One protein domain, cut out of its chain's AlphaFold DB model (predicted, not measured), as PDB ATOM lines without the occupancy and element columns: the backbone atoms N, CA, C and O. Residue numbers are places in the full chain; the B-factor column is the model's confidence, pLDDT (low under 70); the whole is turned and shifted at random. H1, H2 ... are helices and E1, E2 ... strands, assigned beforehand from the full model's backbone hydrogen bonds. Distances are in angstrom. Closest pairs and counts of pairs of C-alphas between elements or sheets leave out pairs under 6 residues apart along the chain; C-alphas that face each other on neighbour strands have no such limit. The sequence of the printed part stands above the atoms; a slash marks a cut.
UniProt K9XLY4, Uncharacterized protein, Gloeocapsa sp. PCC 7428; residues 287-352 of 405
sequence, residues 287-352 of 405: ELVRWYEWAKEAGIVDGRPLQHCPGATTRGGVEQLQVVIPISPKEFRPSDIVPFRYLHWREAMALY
ATOM      1  N   GLU A 287     157.310 225.136 221.590       95.06
ATOM      2  CA  GLU A 287     156.797 226.188 222.473       95.06
ATOM      3  C   GLU A 287     156.600 225.699 223.910       95.06
ATOM      4  O   GLU A 287     156.988 226.391 224.848       95.06
ATOM      5  N   LEU A 288     156.054 224.491 224.079       95.50
ATOM      6  CA  LEU A 288     155.864 223.867 225.386       95.50
ATOM      7  C   LEU A 288     157.209 223.530 226.030       95.50
ATOM      8  O   LEU A 288     157.381 223.775 227.218       95.50
ATOM      9  N   VAL A 289     158.157 222.982 225.264       95.69
ATOM     10  CA  VAL A 289     159.496 222.657 225.784       95.69
ATOM     11  C   VAL A 289     160.192 223.923 226.277       95.69
ATOM     12  O   VAL A 289     160.606 223.973 227.431       95.69
ATOM     13  N   ARG A 290     160.219 224.975 225.446       95.56
ATOM     14  CA  ARG A 290     160.819 226.270 225.790       95.56
ATOM     15  C   ARG A 290     160.155 226.904 227.012       95.56
ATOM     16  O   ARG A 290     160.844 227.391 227.900       95.56
ATOM     17  N   TRP A 291     158.821 226.893 227.066       96.56
ATOM     18  CA  TRP A 291     158.081 227.409 228.217       96.56
ATOM     19  C   TRP A 291     158.367 226.606 229.485       96.56
ATOM     20  O   TRP A 291     158.552 227.193 230.543       96.56
ATOM     21  N   TYR A 292     158.433 225.278 229.393       96.44
ATOM     22  CA  TYR A 292     158.652 224.416 230.550       96.44
ATOM     23  C   TYR A 292     160.061 224.561 231.130       96.44
ATOM     24  O   TYR A 292     160.220 224.547 232.347       96.44
ATOM     25  N   GLU A 293     161.075 224.710 230.277       95.81
ATOM     26  CA  GLU A 293     162.451 224.989 230.705       95.81
ATOM     27  C   GLU A 293     162.538 226.328 231.444       95.81
ATOM     28  O   GLU A 293     163.014 226.360 232.577       95.81
ATOM     29  N   TRP A 294     161.961 227.392 230.878       95.94
ATOM     30  CA  TRP A 294     161.867 228.690 231.551       95.94
ATOM     31  C   TRP A 294     161.083 228.612 232.869       95.94
ATOM     32  O   TRP A 294     161.554 229.071 233.905       95.94
ATOM     33  N   ALA A 295     159.908 227.977 232.870       96.00
ATOM     34  CA  ALA A 295     159.068 227.842 234.059       96.00
ATOM     35  C   ALA A 295     159.770 227.035 235.160       96.00
ATOM     36  O   ALA A 295     159.549 227.271 236.348       96.00
ATOM     37  N   LYS A 296     160.617 226.075 234.777       95.81
ATOM     38  CA  LYS A 296     161.446 225.302 235.698       95.81
ATOM     39  C   LYS A 296     162.540 226.167 236.321       95.81
ATOM     40  O   LYS A 296     162.735 226.077 237.530       95.81
ATOM     41  N   GLU A 297     163.223 226.991 235.533       95.62
ATOM     42  CA  GLU A 297     164.233 227.940 236.027       95.62
ATOM     43  C   GLU A 297     163.618 229.014 236.935       95.62
ATOM     44  O   GLU A 297     164.191 229.348 237.968       95.62
ATOM     45  N   ALA A 298     162.408 229.477 236.615       94.81
ATOM     46  CA  ALA A 298     161.647 230.433 237.417       94.81
ATOM     47  C   ALA A 298     160.998 229.822 238.680       94.81
ATOM     48  O   ALA A 298     160.351 230.536 239.445       94.81
ATOM     49  N   GLY A 299     161.113 228.505 238.903       94.69
ATOM     50  CA  GLY A 299     160.500 227.819 240.050       94.69
ATOM     51  C   GLY A 299     158.966 227.722 240.000       94.69
ATOM     52  O   GLY A 299     158.331 227.453 241.018       94.69
ATOM     53  N   ILE A 300     158.360 227.925 238.826       95.69
ATOM     54  CA  ILE A 300     156.907 227.845 238.594       95.69
ATOM     55  C   ILE A 300     156.439 226.385 238.486       95.69
ATOM     56  O   ILE A 300     155.286 226.089 238.783       95.69
ATOM     57  N   VAL A 301     157.302 225.456 238.067       97.06
ATOM     58  CA  VAL A 301     156.993 224.014 237.993       97.06
ATOM     59  C   VAL A 301     157.935 223.189 238.869       97.06
ATOM     60  O   VAL A 301     159.048 223.607 239.173       97.06
ATOM     61  N   ASP A 302     157.513 221.981 239.247       90.69
ATOM     62  CA  ASP A 302     158.212 221.086 240.194       90.69
ATOM     63  C   ASP A 302     159.574 220.518 239.724       90.69
ATOM     64  O   ASP A 302     160.181 219.682 240.398       90.69
ATOM     65  N   GLY A 303     160.054 220.942 238.554       91.75
ATOM     66  CA  GLY A 303     161.351 220.578 237.990       91.75
ATOM     67  C   GLY A 303     161.453 219.165 237.414       91.75
ATOM     68  O   GLY A 303     162.515 218.811 236.873       91.75
ATOM     69  N   ARG A 304     160.386 218.355 237.470       92.69
ATOM     70  CA  ARG A 304     160.380 217.005 236.887       92.69
ATOM     71  C   ARG A 304     160.532 217.069 235.364       92.69
ATOM     72  O   ARG A 304     160.161 218.061 234.751       92.69
ATOM     73  N   PRO A 305     161.069 216.034 234.704       92.44
ATOM     74  CA  PRO A 305     161.056 215.965 233.244       92.44
ATOM     75  C   PRO A 305     159.616 215.923 232.700       92.44
ATOM     76  O   PRO A 305     158.788 215.211 233.267       92.44
ATOM     77  N   LEU A 306     159.341 216.584 231.567       92.62
ATOM     78  CA  LEU A 306     158.016 216.603 230.908       92.62
ATOM     79  C   LEU A 306     157.411 215.201 230.708       92.62
ATOM     80  O   LEU A 306     156.212 215.004 230.867       92.62
ATOM     81  N   GLN A 307     158.247 214.197 230.435       90.56
ATOM     82  CA  GLN A 307     157.818 212.802 230.263       90.56
ATOM     83  C   GLN A 307     157.254 212.146 231.537       90.56
ATOM     84  O   GLN A 307     156.626 211.092 231.459       90.56
ATOM     85  N   HIS A 308     157.498 212.734 232.710       90.94
ATOM     86  CA  HIS A 308     156.984 212.267 234.000       90.94
ATOM     87  C   HIS A 308     155.761 213.064 234.471       90.94
ATOM     88  O   HIS A 308     155.195 212.749 235.520       90.94
ATOM     89  N   CYS A 309     155.347 214.085 233.720       91.44
ATOM     90  CA  CYS A 309     154.130 214.825 234.006       91.44
ATOM     91  C   CYS A 309     152.894 213.937 233.744       91.44
ATOM     92  O   CYS A 309     152.876 213.157 232.783       91.44
ATOM     93  N   PRO A 310     151.844 214.016 234.580       88.81
ATOM     94  CA  PRO A 310     150.602 213.291 234.331       88.81
ATOM     95  C   PRO A 310     150.038 213.606 232.944       88.81
ATOM     96  O   PRO A 310     150.097 214.738 232.473       88.81
ATOM     97  N   GLY A 311     149.515 212.583 232.272       86.44
ATOM     98  CA  GLY A 311     149.007 212.717 230.905       86.44
ATOM     99  C   GLY A 311     150.063 212.574 229.803       86.44
ATOM    100  O   GLY A 311     149.680 212.318 228.669       86.44
ATOM    101  N   ALA A 312     151.368 212.586 230.113       82.31
ATOM    102  CA  ALA A 312     152.441 212.390 229.122       82.31
ATOM    103  C   ALA A 312     152.483 210.981 228.483       82.31
ATOM    104  O   ALA A 312     153.241 210.732 227.548       82.31
ATOM    105  N   THR A 313     151.697 210.026 228.991       77.50
ATOM    106  CA  THR A 313     151.710 208.638 228.499       77.50
ATOM    107  C   THR A 313     150.936 208.463 227.186       77.50
ATOM    108  O   THR A 313     150.002 209.201 226.873       77.50
ATOM    109  N   THR A 314     151.308 207.428 226.429       57.69
ATOM    110  CA  THR A 314     150.973 207.178 225.010       57.69
ATOM    111  C   THR A 314     149.492 207.173 224.620       57.69
ATOM    112  O   THR A 314     149.198 207.176 223.429       57.69
ATOM    113  N   ARG A 315     148.546 207.165 225.567       66.75
ATOM    114  CA  ARG A 315     147.108 207.193 225.244       66.75
ATOM    115  C   ARG A 315     146.488 208.588 225.233       66.75
ATOM    116  O   ARG A 315     145.491 208.762 224.542       66.75
ATOM    117  N   GLY A 316     147.041 209.542 225.983       67.06
ATOM    118  CA  GLY A 316     146.493 210.903 226.085       67.06
ATOM    119  C   GLY A 316     147.126 211.897 225.113       67.06
ATOM    120  O   GLY A 316     146.486 212.865 224.713       67.06
ATOM    121  N   GLY A 317     148.372 211.632 224.702       82.69
ATOM    122  CA  GLY A 317     149.158 212.569 223.904       82.69
ATOM    123  C   GLY A 317     149.450 213.876 224.652       82.69
ATOM    124  O   GLY A 317     149.159 214.026 225.837       82.69
ATOM    125  N   VAL A 318     150.023 214.848 223.942       88.75
ATOM    126  CA  VAL A 318     150.359 216.169 224.502       88.75
ATOM    127  C   VAL A 318     149.103 216.942 224.941       88.75
ATOM    128  O   VAL A 318     149.159 217.744 225.866       88.75
ATOM    129  N   GLU A 319     147.946 216.673 224.332       89.75
ATOM    130  CA  GLU A 319     146.668 217.350 224.621       89.75
ATOM    131  C   GLU A 319     146.075 217.026 226.001       89.75
ATOM    132  O   GLU A 319     145.091 217.636 226.398       89.75
ATOM    133  N   GLN A 320     146.622 216.052 226.730       90.81
ATOM    134  CA  GLN A 320     146.199 215.744 228.103       90.81
ATOM    135  C   GLN A 320     147.301 216.008 229.127       90.81
ATOM    136  O   GLN A 320     147.156 215.641 230.294       90.81
ATOM    137  N   LEU A 321     148.409 216.620 228.705       93.19
ATOM    138  CA  LEU A 321     149.546 216.870 229.573       93.19
ATOM    139  C   LEU A 321     149.177 217.877 230.667       93.19
ATOM    140  O   LEU A 321     148.748 219.003 230.391       93.19
ATOM    141  N   GLN A 322     149.392 217.475 231.915       95.81
ATOM    142  CA  GLN A 322     149.213 218.319 233.086       95.81
ATOM    143  C   GLN A 322     150.564 218.622 233.727       95.81
ATOM    144  O   GLN A 322     151.313 217.709 234.071       95.81
ATOM    145  N   VAL A 323     150.863 219.901 233.920       96.19
ATOM    146  CA  VAL A 323     152.062 220.368 234.622       96.19
ATOM    147  C   VAL A 323     151.772 220.541 236.108       96.19
ATOM    148  O   VAL A 323     150.649 220.861 236.507       96.19
ATOM    149  N   VAL A 324     152.785 220.290 236.933       95.81
ATOM    150  CA  VAL A 324     152.686 220.377 238.391       95.81
ATOM    151  C   VAL A 324     153.204 221.738 238.826       95.81
ATOM    152  O   VAL A 324     154.393 222.013 238.679       95.81
ATOM    153  N   ILE A 325     152.314 222.577 239.352       95.81
ATOM    154  CA  ILE A 325     152.646 223.916 239.849       95.81
ATOM    155  C   ILE A 325     152.580 223.883 241.380       95.81
ATOM    156  O   ILE A 325     151.506 223.578 241.914       95.81
ATOM    157  N   PRO A 326     153.682 224.155 242.104       93.81
ATOM    158  CA  PRO A 326     153.651 224.266 243.552       93.81
ATOM    159  C   PRO A 326     152.746 225.433 243.961       93.81
ATOM    160  O   PRO A 326     152.753 226.501 243.350       93.81
ATOM    161  N   ILE A 327     151.923 225.213 244.982       92.44
ATOM    162  CA  ILE A 327     151.051 226.250 245.534       92.44
ATOM    163  C   ILE A 327     151.882 227.048 246.539       92.44
ATOM    164  O   ILE A 327     152.519 226.467 247.419       92.44
ATOM    165  N   SER A 328     151.880 228.377 246.414       89.25
ATOM    166  CA  SER A 328     152.555 229.246 247.380       89.25
ATOM    167  C   SER A 328     151.988 229.009 248.788       89.25
ATOM    168  O   SER A 328     150.767 228.905 248.926       89.25
ATOM    169  N   PRO A 329     152.810 229.008 249.857       88.00
ATOM    170  CA  PRO A 329     152.321 228.869 251.232       88.00
ATOM    171  C   PRO A 329     151.221 229.875 251.603       88.00
ATOM    172  O   PRO A 329     150.374 229.580 252.438       88.00
ATOM    173  N   LYS A 330     151.200 231.048 250.951       89.69
ATOM    174  CA  LYS A 330     150.171 232.085 251.142       89.69
ATOM    175  C   LYS A 330     148.808 231.711 250.548       89.69
ATOM    176  O   LYS A 330     147.785 232.191 251.024       89.69
ATOM    177  N   GLU A 331     148.793 230.888 249.504       87.25
ATOM    178  CA  GLU A 331     147.576 230.418 248.829       87.25
ATOM    179  C   GLU A 331     147.092 229.066 249.363       87.25
ATOM    180  O   GLU A 331     145.970 228.652 249.065       87.25
ATOM    181  N   PHE A 332     147.927 228.385 250.152       88.94
ATOM    182  CA  PHE A 332     147.647 227.064 250.688       88.94
ATOM    183  C   PHE A 332     146.462 227.113 251.654       88.94
ATOM    184  O   PHE A 332     146.521 227.728 252.723       88.94
ATOM    185  N   ARG A 333     145.359 226.456 251.289       85.69
ATOM    186  CA  ARG A 333     144.212 226.323 252.187       85.69
ATOM    187  C   ARG A 333     144.434 225.111 253.086       85.69
ATOM    188  O   ARG A 333     144.910 224.087 252.608       85.69
ATOM    189  N   PRO A 334     143.965 225.128 254.346       83.38
ATOM    190  CA  PRO A 334     144.026 223.951 255.220       83.38
ATOM    191  C   PRO A 334     143.332 222.694 254.659       83.38
ATOM    192  O   PRO A 334     143.526 221.597 255.172       83.38
ATOM    193  N   SER A 335     142.483 222.843 253.635       80.94
ATOM    194  CA  SER A 335     141.825 221.741 252.927       80.94
ATOM    195  C   SER A 335     142.671 221.097 251.828       80.94
ATOM    196  O   SER A 335     142.299 220.028 251.339       80.94
ATOM    197  N   ASP A 336     143.750 221.746 251.398       81.31
ATOM    198  CA  ASP A 336     144.591 221.259 250.316       81.31
ATOM    199  C   ASP A 336     145.497 220.160 250.874       81.31
ATOM    200  O   ASP A 336     146.322 220.373 251.753       81.31
ATOM    201  N   ILE A 337     145.303 218.930 250.398       80.19
ATOM    202  CA  ILE A 337     146.040 217.756 250.900       80.19
ATOM    203  C   ILE A 337     147.494 217.777 250.410       80.19
ATOM    204  O   ILE A 337     148.360 217.103 250.966       80.19
ATOM    205  N   VAL A 338     147.762 218.521 249.335       85.44
ATOM    206  CA  VAL A 338     149.018 218.443 248.600       85.44
ATOM    207  C   VAL A 338     149.466 219.849 248.193       85.44
ATOM    208  O   VAL A 338     148.636 220.605 247.689       85.44
ATOM    209  N   PRO A 339     150.747 220.225 248.379       90.75
ATOM    210  CA  PRO A 339     151.245 221.584 248.128       90.75
ATOM    211  C   PRO A 339     151.453 221.886 246.634       90.75
ATOM    212  O   PRO A 339     152.336 222.654 246.259       90.75
ATOM    213  N   PHE A 340     150.677 221.259 245.752       93.44
ATOM    214  CA  PHE A 340     150.752 221.468 244.314       93.44
ATOM    215  C   PHE A 340     149.384 221.313 243.658       93.44
ATOM    216  O   PHE A 340     148.514 220.582 244.134       93.44
ATOM    217  N   ARG A 341     149.223 221.971 242.514       93.75
ATOM    218  CA  ARG A 341     148.074 221.829 241.621       93.75
ATOM    219  C   ARG A 341     148.518 221.263 240.281       93.75
ATOM    220  O   ARG A 341     149.597 221.582 239.786       93.75
ATOM    221  N   TYR A 342     147.660 220.440 239.692       95.12
ATOM    222  CA  TYR A 342     147.815 219.979 238.318       95.12
ATOM    223  C   TYR A 342     147.048 220.926 237.406       95.12
ATOM    224  O   TYR A 342     145.843 221.101 237.583       95.12
ATOM    225  N   LEU A 343     147.737 221.533 236.450       96.06
ATOM    226  CA  LEU A 343     147.131 222.412 235.454       96.06
ATOM    227  C   LEU A 343     147.395 221.872 234.063       96.06
ATOM    228  O   LEU A 343     148.471 221.342 233.793       96.06
ATOM    229  N   HIS A 344     146.420 222.011 233.171       96.44
ATOM    230  CA  HIS A 344     146.650 221.687 231.774       96.44
ATOM    231  C   HIS A 344     147.738 222.614 231.211       96.44
ATOM    232  O   HIS A 344     147.733 223.812 231.491       96.44
ATOM    233  N   TRP A 345     148.677 222.093 230.416       96.19
ATOM    234  CA  TRP A 345     149.855 222.870 229.997       96.19
ATOM    235  C   TRP A 345     149.507 224.187 229.280       96.19
ATOM    236  O   TRP A 345     150.160 225.198 229.512       96.19
ATOM    237  N   ARG A 346     148.433 224.216 228.473       96.25
ATOM    238  CA  ARG A 346     147.957 225.458 227.827       96.25
ATOM    239  C   ARG A 346     147.413 226.480 228.823       96.25
ATOM    240  O   ARG A 346     147.610 227.672 228.633       96.25
ATOM    241  N   GLU A 347     146.729 226.019 229.869       96.62
ATOM    242  CA  GLU A 347     146.227 226.899 230.930       96.62
ATOM    243  C   GLU A 347     147.395 227.468 231.734       96.62
ATOM    244  O   GLU A 347     147.416 228.656 232.036       96.62
ATOM    245  N   ALA A 348     148.407 226.644 232.015       96.44
ATOM    246  CA  ALA A 348     149.623 227.091 232.674       96.44
ATOM    247  C   ALA A 348     150.386 228.133 231.837       96.44
ATOM    248  O   ALA A 348     150.774 229.163 232.377       96.44
ATOM    249  N   MET A 349     150.521 227.927 230.522       96.31
ATOM    250  CA  MET A 349     151.117 228.918 229.614       96.31
ATOM    251  C   MET A 349     150.326 230.228 229.547       96.31
ATOM    252  O   MET A 349     150.921 231.291 229.406       96.31
ATOM    253  N   ALA A 350     148.996 230.169 229.647       96.06
ATOM    254  CA  ALA A 350     148.159 231.364 229.673       96.06
ATOM    255  C   ALA A 350     148.277 232.138 230.999       96.06
ATOM    256  O   ALA A 350     148.209 233.364 230.995       96.06
ATOM    257  N   LEU A 351     148.449 231.434 232.123       95.56
ATOM    258  CA  LEU A 351     148.625 232.038 233.449       95.56
ATOM    259  C   LEU A 351     150.031 232.608 233.662       95.56
ATOM    260  O   LEU A 351     150.182 233.608 234.357       95.56
ATOM    261  N   TYR A 352     151.037 231.970 233.070       95.19
ATOM    262  CA  TYR A 352     152.442 232.347 233.170       95.19
ATOM    263  C   TYR A 352     153.003 232.513 231.756       95.19
ATOM    264  O   TYR A 352     153.712 231.623 231.276       95.19
TER     265      TYR A 352
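This is residues 287 to 352 of the 405 residues of an uncharacterized protein of Gloeocapsa sp. PCC 7428 (UniProt K9XLY4). A slender two-stranded hairpin, E1 and E2, runs through the middle, with two short helices, H1 and H2, near the end where E1 begins and E2 ends, and two long links making up much of the rest. The link of residues 327 to 339 reaches one end of the longest axis, and the loop around Thr 314 in the link of residues 298 to 321 reaches the other. The printed part has 66 residues, with the order H1, E1, E2, H2 and one antiparallel sheet, E1 - E2. The class is mixed, helices and strands, with under half of the residues in named elements. The whole is compact, with a radius of gyration of the C-alphas of 12.1 A and spans of 35 by 25 by 20 A.

Find C-alpha 287 at (156.797, 226.188, 222.473); from there H1 runs 15.6 A to residue 297. Go on to E1, residues 322 to 326, 12.8 A long, and then to E2, residues 340 to 344, 13.2 A long. H2, residues 345 to 351, is 9.9 A long and ends at C-alpha 351, (148.625, 232.038, 233.449).

Look first at the hairpin of E1 and E2, antiparallel at 149 degrees, where N 323 and O 343 are 2.8 A apart, within hydrogen-bond range. The closest C-alphas of E1 and H2 are those of Gln 322 and Trp 345, 5.5 A apart. H1 and H2 are close but not clearly touching, their closest C-alphas, of Trp 291 and Met 349, being 7.3 A apart. They run the same way at a steep tilt of 63 degrees. H1 and E2 are apart. In H1 and H2 every O i to N i+4 pair is within hydrogen-bond range.

The C-alphas farthest apart, of Thr 314 and Lys 330, are 36.1 A apart. The printed part has no cut. The links H1 to E1 and E1 to E2 are long, and E2 to H2 is tight. In the B-factor column, find pLDDT under 70 at residues 314 to 316.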